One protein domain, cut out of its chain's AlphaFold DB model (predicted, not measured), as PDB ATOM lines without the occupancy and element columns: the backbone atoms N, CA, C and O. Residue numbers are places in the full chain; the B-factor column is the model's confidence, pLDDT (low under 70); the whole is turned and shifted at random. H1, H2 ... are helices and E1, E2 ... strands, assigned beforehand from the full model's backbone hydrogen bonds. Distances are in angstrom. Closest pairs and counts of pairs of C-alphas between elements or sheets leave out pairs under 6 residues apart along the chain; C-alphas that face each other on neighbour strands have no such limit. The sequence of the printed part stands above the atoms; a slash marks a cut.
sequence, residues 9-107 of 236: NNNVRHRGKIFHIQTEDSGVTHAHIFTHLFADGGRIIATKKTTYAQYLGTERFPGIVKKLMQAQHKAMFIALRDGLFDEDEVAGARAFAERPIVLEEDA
ATOM      1  N   ASN A   9      30.765  34.083  47.847       92.44
ATOM      2  CA  ASN A   9      30.705  33.060  48.880       92.44
ATOM      3  C   ASN A   9      29.308  33.059  49.511       92.44
ATOM      4  O   ASN A   9      28.876  34.087  50.030       92.44
ATOM      5  N   ASN A  10      28.608  31.925  49.454       90.94
ATOM      6  CA  ASN A  10      27.274  31.775  50.031       90.94
ATOM      7  C   ASN A  10      27.067  30.399  50.683       90.94
ATOM      8  O   ASN A  10      27.362  29.360  50.091       90.94
ATOM      9  N   ASN A  11      26.473  30.400  51.880       91.62
ATOM     10  CA  ASN A  11      25.896  29.214  52.518       91.62
ATOM     11  C   ASN A  11      24.418  29.091  52.138       91.62
ATOM     12  O   ASN A  11      23.689  30.081  52.183       91.62
ATOM     13  N   VAL A  12      23.969  27.879  51.811       90.56
ATOM     14  CA  VAL A  12      22.631  27.624  51.260       90.56
ATOM     15  C   VAL A  12      22.037  26.354  51.867       90.56
ATOM     16  O   VAL A  12      22.738  25.357  52.038       90.56
ATOM     17  N   ARG A  13      20.741  26.361  52.187       89.88
ATOM     18  CA  ARG A  13      20.011  25.173  52.665       89.88
ATOM     19  C   ARG A  13      19.183  24.573  51.529       89.88
ATOM     20  O   ARG A  13      18.354  25.267  50.953       89.88
ATOM     21  N   HIS A  14      19.366  23.281  51.252       87.69
ATOM     22  CA  HIS A  14      18.583  22.524  50.263       87.69
ATOM     23  C   HIS A  14      18.330  21.101  50.770       87.69
ATOM     24  O   HIS A  14      19.246  20.457  51.279       87.69
ATOM     25  N   ARG A  15      17.079  20.624  50.690       86.69
ATOM     26  CA  ARG A  15      16.628  19.293  51.169       86.69
ATOM     27  C   ARG A  15      17.175  18.870  52.550       86.69
ATOM     28  O   ARG A  15      17.506  17.711  52.778       86.69
ATOM     29  N   GLY A  16      17.279  19.817  53.486       87.88
ATOM     30  CA  GLY A  16      17.783  19.574  54.847       87.88
ATOM     31  C   GLY A  16      19.310  19.457  54.981       87.88
ATOM     32  O   GLY A  16      19.803  19.357  56.103       87.88
ATOM     33  N   LYS A  17      20.065  19.521  53.878       89.25
ATOM     34  CA  LYS A  17      21.529  19.654  53.868       89.25
ATOM     35  C   LYS A  17      21.930  21.137  53.802       89.25
ATOM     36  O   LYS A  17      21.176  21.978  53.306       89.25
ATOM     37  N   ILE A  18      23.134  21.450  54.285       91.44
ATOM     38  CA  ILE A  18      23.788  22.750  54.076       91.44
ATOM     39  C   ILE A  18      24.861  22.573  53.004       91.44
ATOM     40  O   ILE A  18      25.725  21.704  53.125       91.44
ATOM     41  N   PHE A  19      24.802  23.426  51.991       93.81
ATOM     42  CA  PHE A  19      25.782  23.539  50.925       93.81
ATOM     43  C   PHE A  19      26.525  24.873  51.030       93.81
ATOM     44  O   PHE A  19      25.968  25.874  51.484       93.81
ATOM     45  N   HIS A  20      27.774  24.890  50.579       94.62
ATOM     46  CA  HIS A  20      28.592  26.092  50.449       94.62
ATOM     47  C   HIS A  20      28.952  26.281  48.979       94.62
ATOM     48  O   HIS A  20      29.456  25.349  48.350       94.62
ATOM     49  N   ILE A  21      28.703  27.467  48.431       95.56
ATOM     50  CA  ILE A  21      29.080  27.829  47.065       95.56
ATOM     51  C   ILE A  21      30.158  28.904  47.158       95.56
ATOM     52  O   ILE A  21      29.902  30.004  47.645       95.56
ATOM     53  N   GLN A  22      31.348  28.590  46.659       95.31
ATOM     54  CA  GLN A  22      32.479  29.513  46.557       95.31
ATOM     55  C   GLN A  22      32.781  29.749  45.076       95.31
ATOM     56  O   GLN A  22      32.698  28.818  44.274       95.31
ATOM     57  N   THR A  23      33.072  30.980  44.660       95.88
ATOM     58  CA  THR A  23      33.430  31.316  43.273       95.88
ATOM     59  C   THR A  23      34.517  32.370  43.227       95.88
ATOM     60  O   THR A  23      34.328  33.483  43.713       95.88
ATOM     61  N   GLU A  24      35.641  32.016  42.617       93.25
ATOM     62  CA  GLU A  24      36.882  32.785  42.652       93.25
ATOM     63  C   GLU A  24      37.492  32.916  41.257       93.25
ATOM     64  O   GLU A  24      37.359  32.034  40.402       93.25
ATOM     65  N   ASP A  25      38.181  34.033  41.044       93.25
ATOM     66  CA  ASP A  25      38.991  34.292  39.862       93.25
ATOM     67  C   ASP A  25      40.463  33.934  40.130       93.25
ATOM     68  O   ASP A  25      41.033  34.311  41.151       93.25
ATOM     69  N   SER A  26      41.101  33.230  39.191       89.25
ATOM     70  CA  SER A  26      42.538  32.899  39.244       89.25
ATOM     71  C   SER A  26      43.455  34.010  38.715       89.25
ATOM     72  O   SER A  26      44.670  33.806  38.611       89.25
ATOM     73  N   GLY A  27      42.888  35.153  38.332       86.75
ATOM     74  CA  GLY A  27      43.591  36.278  37.740       86.75
ATOM     75  C   GLY A  27      44.067  36.027  36.308       86.75
ATOM     76  O   GLY A  27      44.056  34.911  35.775       86.75
ATOM     77  N   VAL A  28      44.567  37.102  35.696       86.94
ATOM     78  CA  VAL A  28      45.002  37.154  34.287       86.94
ATOM     79  C   VAL A  28      46.064  36.116  33.902       86.94
ATOM     80  O   VAL A  28      46.146  35.754  32.735       86.94
ATOM     81  N   THR A  29      46.843  35.599  34.860       86.12
ATOM     82  CA  THR A  29      47.873  34.570  34.627       86.12
ATOM     83  C   THR A  29      47.289  33.250  34.130       86.12
ATOM     84  O   THR A  29      47.904  32.574  33.310       86.12
ATOM     85  N   HIS A  30      46.112  32.871  34.635       86.44
ATOM     86  CA  HIS A  30      45.447  31.617  34.272       86.44
ATOM     87  C   HIS A  30      44.133  31.840  33.521       86.44
ATOM     88  O   HIS A  30      43.695  30.931  32.823       86.44
ATOM     89  N   ALA A  31      43.509  33.013  33.662       92.00
ATOM     90  CA  ALA A  31      42.252  33.388  33.017       92.00
ATOM     91  C   ALA A  31      41.119  32.358  33.205       92.00
ATOM     92  O   ALA A  31      40.441  31.953  32.252       92.00
ATOM     93  N   HIS A  32      40.947  31.910  34.452       93.38
ATOM     94  CA  HIS A  32      39.960  30.912  34.854       93.38
ATOM     95  C   HIS A  32      39.142  31.378  36.058       93.38
ATOM     96  O   HIS A  32      39.705  31.817  37.060       93.38
ATOM     97  N   ILE A  33      37.827  31.176  35.976       94.50
ATOM     98  CA  ILE A  33      36.900  31.271  37.104       94.50
ATOM     99  C   ILE A  33      36.605  29.855  37.590       94.50
ATOM    100  O   ILE A  33      36.183  28.993  36.808       94.50
ATOM    101  N   PHE A  34      36.792  29.625  38.884       95.12
ATOM    102  CA  PHE A  34      36.449  28.373  39.548       95.12
ATOM    103  C   PHE A  34      35.245  28.577  40.459       95.12
ATOM    104  O   PHE A  34      35.245  29.480  41.286       95.12
ATOM    105  N   THR A  35      34.241  27.709  40.346       96.81
ATOM    106  CA  THR A  35      33.170  27.572  41.342       96.81
ATOM    107  C   THR A  35      33.279  26.203  41.975       96.81
ATOM    108  O   THR A  35      33.455  25.211  41.263       96.81
ATOM    109  N   HIS A  36      33.195  26.135  43.297       97.25
ATOM    110  CA  HIS A  36      33.179  24.888  44.053       97.25
ATOM    111  C   HIS A  36      31.893  24.833  44.876       97.25
ATOM    112  O   HIS A  36      31.548  25.788  45.575       97.25
ATOM    113  N   LEU A  37      31.189  23.711  44.759       96.75
ATOM    114  CA  LEU A  37      30.072  23.334  45.612       96.75
ATOM    115  C   LEU A  37      30.595  22.365  46.667       96.75
ATOM    116  O   LEU A  37      31.079  21.290  46.311       96.75
ATOM    117  N   PHE A  38      30.466  22.715  47.942       95.88
ATOM    118  CA  PHE A  38      30.805  21.838  49.060       95.88
ATOM    119  C   PHE A  38      29.546  21.405  49.815       95.88
ATOM    120  O   PHE A  38      28.593  22.176  49.930       95.88
ATOM    121  N   ALA A  39      29.578  20.205  50.392       92.94
ATOM    122  CA  ALA A  39      28.613  19.729  51.382       92.94
ATOM    123  C   ALA A  39      29.339  19.056  52.562       92.94
ATOM    124  O   ALA A  39      30.572  19.047  52.631       92.94
ATOM    125  N   ASP A  40      28.571  18.506  53.506       88.25
ATOM    126  CA  ASP A  40      29.041  17.639  54.600       88.25
ATOM    127  C   ASP A  40      30.214  18.206  55.430       88.25
ATOM    128  O   ASP A  40      31.051  17.465  55.941       88.25
ATOM    129  N   GLY A  41      30.295  19.535  55.559       82.56
ATOM    130  CA  GLY A  41      31.352  20.213  56.318       82.56
ATOM    131  C   GLY A  41      32.693  20.382  55.588       82.56
ATOM    132  O   GLY A  41      33.686  20.677  56.249       82.56
ATOM    133  N   GLY A  42      32.740  20.226  54.258       86.69
ATOM    134  CA  GLY A  42      33.922  20.567  53.445       86.69
ATOM    135  C   GLY A  42      34.230  19.631  52.273       86.69
ATOM    136  O   GLY A  42      35.253  19.800  51.611       86.69
ATOM    137  N   ARG A  43      33.377  18.642  51.987       94.25
ATOM    138  CA  ARG A  43      33.536  17.743  50.836       94.25
ATOM    139  C   ARG A  43      33.116  18.459  49.554       94.25
ATOM    140  O   ARG A  43      31.968  18.877  49.451       94.25
ATOM    141  N   ILE A  44      34.014  18.567  48.572       95.00
ATOM    142  CA  ILE A  44      33.668  19.077  47.237       95.00
ATOM    143  C   ILE A  44      32.745  18.069  46.540       95.00
ATOM    144  O   ILE A  44      33.078  16.891  46.425       95.00
ATOM    145  N   ILE A  45      31.595  18.558  46.081       95.56
ATOM    146  CA  ILE A  45      30.586  17.822  45.311       95.56
ATOM    147  C   ILE A  45      30.815  18.052  43.823       95.56
ATOM    148  O   ILE A  45      30.965  17.107  43.056       95.56
ATOM    149  N   ALA A  46      30.888  19.322  43.424       96.50
ATOM    150  CA  ALA A  46      31.036  19.727  42.036       96.50
ATOM    151  C   ALA A  46      32.008  20.900  41.914       96.50
ATOM    152  O   ALA A  46      31.944  21.865  42.678       96.50
ATOM    153  N   THR A  47      32.861  20.835  40.894       96.38
ATOM    154  CA  THR A  47      33.747  21.928  40.497       96.38
ATOM    155  C   THR A  47      33.406  22.349  39.081       96.38
ATOM    156  O   THR A  47      33.429  21.534  38.160       96.38
ATOM    157  N   LYS A  48      33.147  23.643  38.895       96.12
ATOM    158  CA  LYS A  48      33.054  24.266  37.579       96.12
ATOM    159  C   LYS A  48      34.292  25.103  37.319       96.12
ATOM    160  O   LYS A  48      34.732  25.851  38.188       96.12
ATOM    161  N   LYS A  49      34.823  24.981  36.108       95.38
ATOM    162  CA  LYS A  49      35.902  25.804  35.575       95.38
ATOM    163  C   LYS A  49      35.417  26.422  34.268       95.38
ATOM    164  O   LYS A  49      35.023  25.682  33.370       95.38
ATOM    165  N   THR A  50      35.500  27.742  34.157       94.31
ATOM    166  CA  THR A  50      35.234  28.476  32.910       94.31
ATOM    167  C   THR A  50      36.452  29.325  32.587       94.31
ATOM    168  O   THR A  50      37.036  29.936  33.482       94.31
ATOM    169  N   THR A  51      36.880  29.330  31.325       93.69
ATOM    170  CA  THR A  51      37.945  30.228  30.864       93.69
ATOM    171  C   THR A  51      37.351  31.520  30.325       93.69
ATOM    172  O   THR A  51      36.289  31.511  29.711       93.69
ATOM    173  N   TYR A  52      38.054  32.624  30.552       91.56
ATOM    174  CA  TYR A  52      37.753  33.927  29.963       91.56
ATOM    175  C   TYR A  52      38.924  34.452  29.118       91.56
ATOM    176  O   TYR A  52      38.971  35.637  28.793       91.56
ATOM    177  N   ALA A  53      39.867  33.577  28.735       91.81
ATOM    178  CA  ALA A  53      41.084  33.940  28.003       91.81
ATOM    179  C   ALA A  53      40.810  34.760  26.726       91.81
ATOM    180  O   ALA A  53      41.566  35.676  26.414       91.81
ATOM    181  N   GLN A  54      39.691  34.493  26.044       90.56
ATOM    182  CA  GLN A  54      39.219  35.226  24.859       90.56
ATOM    183  C   GLN A  54      38.925  36.721  25.088       90.56
ATOM    184  O   GLN A  54      38.888  37.484  24.129       90.56
ATOM    185  N   TYR A  55      38.724  37.149  26.339       87.44
ATOM    186  CA  TYR A  55      38.426  38.539  26.697       87.44
ATOM    187  C   TYR A  55      39.650  39.307  27.219       87.44
ATOM    188  O   TYR A  55      39.564  40.521  27.424       87.44
ATOM    189  N   LEU A  56      40.791  38.636  27.434       87.81
ATOM    190  CA  LEU A  56      42.027  39.284  27.882       87.81
ATOM    191  C   LEU A  56      42.470  40.372  26.895       87.81
ATOM    192  O   LEU A  56      42.404  40.200  25.681       87.81
ATOM    193  N   GLY A  57      42.942  41.502  27.423       82.94
ATOM    194  CA  GLY A  57      43.388  42.641  26.614       82.94
ATOM    195  C   GLY A  57      42.264  43.508  26.034       82.94
ATOM    196  O   GLY A  57      42.553  44.586  25.524       82.94
ATOM    197  N   THR A  58      40.992  43.106  26.149       86.12
ATOM    198  CA  THR A  58      39.858  43.993  25.842       86.12
ATOM    199  C   THR A  58      39.616  44.965  26.998       86.12
ATOM    200  O   THR A  58      39.680  44.574  28.159       86.12
ATOM    201  N   GLU A  59      39.265  46.222  26.722       83.75
ATOM    202  CA  GLU A  59      38.969  47.215  27.774       83.75
ATOM    203  C   GLU A  59      37.797  46.788  28.688       83.75
ATOM    204  O   GLU A  59      37.734  47.146  29.862       83.75
ATOM    205  N   ARG A  60      36.900  45.940  28.167       82.50
ATOM    206  CA  ARG A  60      35.720  45.417  28.871       82.50
ATOM    207  C   ARG A  60      36.008  44.214  29.777       82.50
ATOM    208  O   ARG A  60      35.112  43.812  30.523       82.50
ATOM    209  N   PHE A  61      37.218  43.641  29.751       85.00
ATOM    210  CA  PHE A  61      37.525  42.391  30.465       85.00
ATOM    211  C   PHE A  61      37.132  42.383  31.958       85.00
ATOM    212  O   PHE A  61      36.594  41.364  32.391       85.00
ATOM    213  N   PRO A  62      37.306  43.462  32.759       85.94
ATOM    214  CA  PRO A  62      36.991  43.412  34.190       85.94
ATOM    215  C   PRO A  62      35.489  43.240  34.453       85.94
ATOM    216  O   PRO A  62      35.092  42.483  35.337       85.94
ATOM    217  N   GLY A  63      34.650  43.900  33.644       88.44
ATOM    218  CA  GLY A  63      33.194  43.755  33.704       88.44
ATOM    219  C   GLY A  63      32.737  42.370  33.246       88.44
ATOM    220  O   GLY A  63      31.882  41.765  33.886       88.44
ATOM    221  N   ILE A  64      33.360  41.829  32.194       89.44
ATOM    222  CA  ILE A  64      33.058  40.483  31.685       89.44
ATOM    223  C   ILE A  64      33.412  39.408  32.722       89.44
ATOM    224  O   ILE A  64      32.609  38.506  32.951       89.44
ATOM    225  N   VAL A  65      34.560  39.516  33.404       90.44
ATOM    226  CA  VAL A  65      34.937  38.589  34.488       90.44
ATOM    227  C   VAL A  65      33.928  38.656  35.640       90.44
ATOM    228  O   VAL A  65      33.456  37.605  36.071       90.44
ATOM    229  N   LYS A  66      33.520  39.858  36.085       90.19
ATOM    230  CA  LYS A  66      32.476  40.016  37.117       90.19
ATOM    231  C   LYS A  66      31.169  39.320  36.702       90.19
ATOM    232  O   LYS A  66      30.682  38.472  37.453       90.19
ATOM    233  N   LYS A  67      30.656  39.610  35.497       90.94
ATOM    234  CA  LYS A  67      29.422  39.001  34.966       90.94
ATOM    235  C   LYS A  67      29.537  37.477  34.848       90.94
ATOM    236  O   LYS A  67      28.611  36.768  35.231       90.94
ATOM    237  N   LEU A  68      30.674  36.946  34.381       92.69
ATOM    238  CA  LEU A  68      30.910  35.496  34.302       92.69
ATOM    239  C   LEU A  68      30.939  34.837  35.686       92.69
ATOM    240  O   LEU A  68      30.378  33.753  35.848       92.69
ATOM    241  N   MET A  69      31.548  35.479  36.688       93.12
ATOM    242  CA  MET A  69      31.534  34.985  38.068       93.12
ATOM    243  C   MET A  69      30.106  34.952  38.629       93.12
ATOM    244  O   MET A  69      29.703  33.918  39.163       93.12
ATOM    245  N   GLN A  70      29.322  36.024  38.451       92.00
ATOM    246  CA  GLN A  70      27.909  36.080  38.859       92.00
ATOM    247  C   GLN A  70      27.084  34.989  38.158       92.00
ATOM    248  O   GLN A  70      26.403  34.209  38.825       92.00
ATOM    249  N   ALA A  71      27.196  34.870  36.831       92.69
ATOM    250  CA  ALA A  71      26.473  33.878  36.035       92.69
ATOM    251  C   ALA A  71      26.823  32.434  36.438       92.69
ATOM    252  O   ALA A  71      25.929  31.604  36.605       92.69
ATOM    253  N   GLN A  72      28.106  32.127  36.658       95.25
ATOM    254  CA  GLN A  72      28.545  30.795  37.084       95.25
ATOM    255  C   GLN A  72      28.079  30.454  38.509       95.25
ATOM    256  O   GLN A  72      27.677  29.318  38.772       95.25
ATOM    257  N   HIS A  73      28.087  31.435  39.414       94.88
ATOM    258  CA  HIS A  73      27.594  31.280  40.782       94.88
ATOM    259  C   HIS A  73      26.071  31.042  40.799       94.88
ATOM    260  O   HIS A  73      25.603  30.044  41.351       94.88
ATOM    261  N   LYS A  74      25.306  31.882  40.088       92.69
ATOM    262  CA  LYS A  74      23.848  31.770  39.868       92.69
ATOM    263  C   LYS A  74      23.458  30.437  39.215       92.69
ATOM    264  O   LYS A  74      22.492  29.803  39.637       92.69
ATOM    265  N   ALA A  75      24.243  29.946  38.254       94.88
ATOM    266  CA  ALA A  75      24.026  28.633  37.647       94.88
ATOM    267  C   ALA A  75      24.146  27.479  38.662       94.88
ATOM    268  O   ALA A  75      23.385  26.515  38.567       94.88
ATOM    269  N   MET A  76      25.050  27.571  39.648       95.06
ATOM    270  CA  MET A  76      25.187  26.555  40.703       95.06
ATOM    271  C   MET A  76      23.975  26.545  41.648       95.06
ATOM    272  O   MET A  76      23.477  25.474  41.993       95.06
ATOM    273  N   PHE A  77      23.446  27.722  42.005       93.94
ATOM    274  CA  PHE A  77      22.183  27.850  42.745       93.94
ATOM    275  C   PHE A  77      21.012  27.182  42.013       93.94
ATOM    276  O   PHE A  77      20.271  26.397  42.604       93.94
ATOM    277  N   ILE A  78      20.873  27.454  40.713       93.06
ATOM    278  CA  ILE A  78      19.829  26.856  39.873       93.06
ATOM    279  C   ILE A  78      20.004  25.332  39.799       93.06
ATOM    280  O   ILE A  78      19.038  24.602  39.979       93.06
ATOM    281  N   ALA A  79      21.231  24.833  39.622       94.00
ATOM    282  CA  ALA A  79      21.509  23.396  39.591       94.00
ATOM    283  C   ALA A  79      21.179  22.673  40.913       94.00
ATOM    284  O   ALA A  79      20.680  21.548  40.876       94.00
ATOM    285  N   LEU A  80      21.408  23.313  42.067       94.12
ATOM    286  CA  LEU A  80      20.940  22.810  43.364       94.12
ATOM    287  C   LEU A  80      19.409  22.752  43.420       94.12
ATOM    288  O   LEU A  80      18.858  21.707  43.753       94.12
ATOM    289  N   ARG A  81      18.722  23.839  43.047       92.19
ATOM    290  CA  ARG A  81      17.251  23.928  43.074       92.19
ATOM    291  C   ARG A  81      16.592  22.891  42.168       92.19
ATOM    292  O   ARG A  81      15.645  22.228  42.582       92.19
ATOM    293  N   ASP A  82      17.124  22.727  40.961       93.12
ATOM    294  CA  ASP A  82      16.681  21.736  39.974       93.12
ATOM    295  C   ASP A  82      16.962  20.285  40.430       93.12
ATOM    296  O   ASP A  82      16.529  19.335  39.782       93.12
ATOM    297  N   GLY A  83      17.683  20.103  41.542       93.00
ATOM    298  CA  GLY A  83      17.988  18.811  42.147       93.00
ATOM    299  C   GLY A  83      19.060  18.003  41.421       93.00
ATOM    300  O   GLY A  83      19.137  16.789  41.599       93.00
ATOM    301  N   LEU A  84      19.914  18.662  40.628       94.38
ATOM    302  CA  LEU A  84      20.917  18.012  39.775       94.38
ATOM    303  C   LEU A  84      21.893  17.114  40.558       94.38
ATOM    304  O   LEU A  84      22.439  16.172  39.996       94.38
ATOM    305  N   PHE A  85      22.102  17.402  41.844       93.56
ATOM    306  CA  PHE A  85      23.010  16.674  42.734       93.56
ATOM    307  C   PHE A  85      22.285  15.751  43.733       93.56
ATOM    308  O   PHE A  85      22.937  15.190  44.610       93.56
ATOM    309  N   ASP A  86      20.955  15.619  43.660       89.81
ATOM    310  CA  ASP A  86      20.173  14.957  44.714       89.81
ATOM    311  C   ASP A  86      20.078  13.426  44.570       89.81
ATOM    312  O   ASP A  86      19.961  12.738  45.585       89.81
ATOM    313  N   GLU A  87      20.102  12.893  43.342       89.81
ATOM    314  CA  GLU A  87      20.022  11.443  43.076       89.81
ATOM    315  C   GLU A  87      21.409  10.795  42.944       89.81
ATOM    316  O   GLU A  87      21.705   9.811  43.622       89.81
ATOM    317  N   ASP A  88      22.272  11.371  42.105       92.19
ATOM    318  CA  ASP A  88      23.668  10.969  41.925       92.19
ATOM    319  C   ASP A  88      24.543  12.229  41.854       92.19
ATOM    320  O   ASP A  88      24.600  12.933  40.843       92.19
ATOM    321  N   GLU A  89      25.239  12.514  42.956       91.81
ATOM    322  CA  GLU A  89      26.147  13.656  43.084       91.81
ATOM    323  C   GLU A  89      27.275  13.642  42.031       91.81
ATOM    324  O   GLU A  89      27.706  14.704  41.587       91.81
ATOM    325  N   VAL A  90      27.743  12.463  41.598       92.44
ATOM    326  CA  VAL A  90      28.851  12.316  40.636       92.44
ATOM    327  C   VAL A  90      28.365  12.555  39.208       92.44
ATOM    328  O   VAL A  90      29.036  13.253  38.439       92.44
ATOM    329  N   ALA A  91      27.199  12.017  38.846       93.44
ATOM    330  CA  ALA A  91      26.559  12.306  37.564       93.44
ATOM    331  C   ALA A  91      26.173  13.792  37.465       93.44
ATOM    332  O   ALA A  91      26.493  14.446  36.469       93.44
ATOM    333  N   GLY A  92      25.587  14.351  38.529       93.44
ATOM    334  CA  GLY A  92      25.242  15.768  38.631       93.44
ATOM    335  C   GLY A  92      26.450  16.696  38.510       93.44
ATOM    336  O   GLY A  92      26.418  17.670  37.755       93.44
ATOM    337  N   ALA A  93      27.555  16.365  39.185       93.50
ATOM    338  CA  ALA A  93      28.812  17.106  39.085       93.50
ATOM    339  C   ALA A  93      29.374  17.129  37.658       93.50
ATOM    340  O   ALA A  93      29.815  18.185  37.201       93.50
ATOM    341  N   ARG A  94      29.322  16.002  36.935       93.94
ATOM    342  CA  ARG A  94      29.736  15.929  35.521       93.94
ATOM    343  C   ARG A  94      28.829  16.769  34.625       93.94
ATOM    344  O   ARG A  94      29.326  17.635  33.911       93.94
ATOM    345  N   ALA A  95      27.512  16.602  34.741       93.75
ATOM    346  CA  ALA A  95      26.537  17.377  33.974       93.75
ATOM    347  C   ALA A  95      26.688  18.896  34.199       93.75
ATOM    348  O   ALA A  95      26.610  19.687  33.256       93.75
ATOM    349  N   PHE A  96      26.972  19.330  35.434       94.69
ATOM    350  CA  PHE A  96      27.256  20.737  35.723       94.69
ATOM    351  C   PHE A  96      28.613  21.202  35.166       94.69
ATOM    352  O   PHE A  96      28.722  22.291  34.589       94.69
ATOM    353  N   ALA A  97      29.655  20.374  35.285       92.75
ATOM    354  CA  ALA A  97      30.976  20.654  34.724       92.75
ATOM    355  C   ALA A  97      30.949  20.806  33.191       92.75
ATOM    356  O   ALA A  97      31.727  21.597  32.657       92.75
ATOM    357  N   GLU A  98      30.006  20.160  32.501       92.19
ATOM    358  CA  GLU A  98      29.813  20.245  31.045       92.19
ATOM    359  C   GLU A  98      28.888  21.400  30.598       92.19
ATOM    360  O   GLU A  98      29.126  21.987  29.544       92.19
ATOM    361  N   ARG A  99      27.890  21.810  31.403       90.56
ATOM    362  CA  ARG A  99      26.952  22.918  31.079       90.56
ATOM    363  C   ARG A  99      27.671  24.225  30.673       90.56
ATOM    364  O   ARG A  99      28.421  24.756  31.492       90.56
ATOM    365  N   PRO A 100      27.456  24.813  29.484       88.94
ATOM    366  CA  PRO A 100      28.096  26.081  29.127       88.94
ATOM    367  C   PRO A 100      27.581  27.229  30.012       88.94
ATOM    368  O   PRO A 100      26.384  27.324  30.275       88.94
ATOM    369  N   ILE A 101      28.484  28.108  30.460       88.62
ATOM    370  CA  ILE A 101      28.135  29.379  31.110       88.62
ATOM    371  C   ILE A 101      28.257  30.462  30.040       88.62
ATOM    372  O   ILE A 101      29.365  30.803  29.633       88.62
ATOM    373  N   VAL A 102      27.120  30.954  29.555       77.12
ATOM    374  CA  VAL A 102      27.038  31.964  28.490       77.12
ATOM    375  C   VAL A 102      26.499  33.255  29.095       77.12
ATOM    376  O   VAL A 102      25.534  33.213  29.858       77.12
ATOM    377  N   LEU A 103      27.115  34.393  28.774       77.75
ATOM    378  CA  LEU A 103      26.537  35.700  29.085       77.75
ATOM    379  C   LEU A 103      25.455  36.024  28.055       77.75
ATOM    380  O   LEU A 103      25.698  35.894  26.858       77.75
ATOM    381  N   GLU A 104      24.288  36.489  28.502       64.69
ATOM    382  CA  GLU A 104      23.151  36.800  27.616       64.69
ATOM    383  C   GLU A 104      23.505  37.829  26.525       64.69
ATOM    384  O   GLU A 104      22.962  37.779  25.425       64.69
ATOM    385  N   GLU A 105      24.475  38.711  26.788       56.38
ATOM    386  CA  GLU A 105      24.986  39.703  25.828       56.38
ATOM    387  C   GLU A 105      25.657  39.074  24.591       56.38
ATOM    388  O   GLU A 105      25.673  39.694  23.529       56.38
ATOM    389  N   ASP A 106      26.174  37.843  24.694       51.53
ATOM    390  CA  ASP A 106      26.821  37.125  23.582       51.53
ATOM    391  C   ASP A 106      25.837  36.206  22.824       51.53
ATOM    392  O   ASP A 106      26.119  35.737  21.723       51.53
ATOM    393  N   ALA A 107      24.622  36.006  23.354       50.28
ATOM    394  CA  ALA A 107      23.590  35.157  22.745       50.28
ATOM    395  C   ALA A 107      23.002  35.720  21.430       50.28
ATOM    396  O   ALA A 107      22.207  35.048  20.772       50.28
TER     397      ALA A 107
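Overview. This is residues 9 to 107 of the 236 residues of an uncharacterized protein of Sandaracinus amylolyticus (UniProt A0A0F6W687). A twisted antiparallel sheet, order E1 E2 E3 E4, has the long helix H1 along one face and its other face bare; the shorter H2 packs beside edge strand E4. The 99 printed residues run E1 E2 E3 E4 H1 H2, class mixed. The whole is compact, radius of gyration of the C-alphas 14.0 A, and elongated, 44 by 27 by 19 A.

Arrangement. E1, residues 9 to 14, E2, 17 to 25, E3, 32 to 39, and E4, 43 to 51, form a meander, antiparallel hairpins in a row. Within hydrogen-bond range are N 12 and O 19, 2.9 A, N 22 and O 36, 3.0 A, and N 35 and O 48, 2.9 A. H1, residues 61 to 81, is over E2 and E3, height over the sheet 8.2 A; C-alphas 23 and 73 are the closest of E2 and H1, 6.3 A. H2, residues 89 to 98, is on the same face; C-alphas 46 and 93 are its closest to E4, 4.5 A. In H1 and H2 every O i to N i+4 pair is within hydrogen-bond range.

Along the chain. E1 begins at C-alpha 9 (30.705, 33.060, 48.880); H2 ends at C-alpha 98 (29.813, 20.245, 31.045). E2 measures 26.7 A, H1 30.2 A.

Size, cuts and confidence. The printed part has no cut and no long link. Residues 104 to 107 are under pLDDT 70.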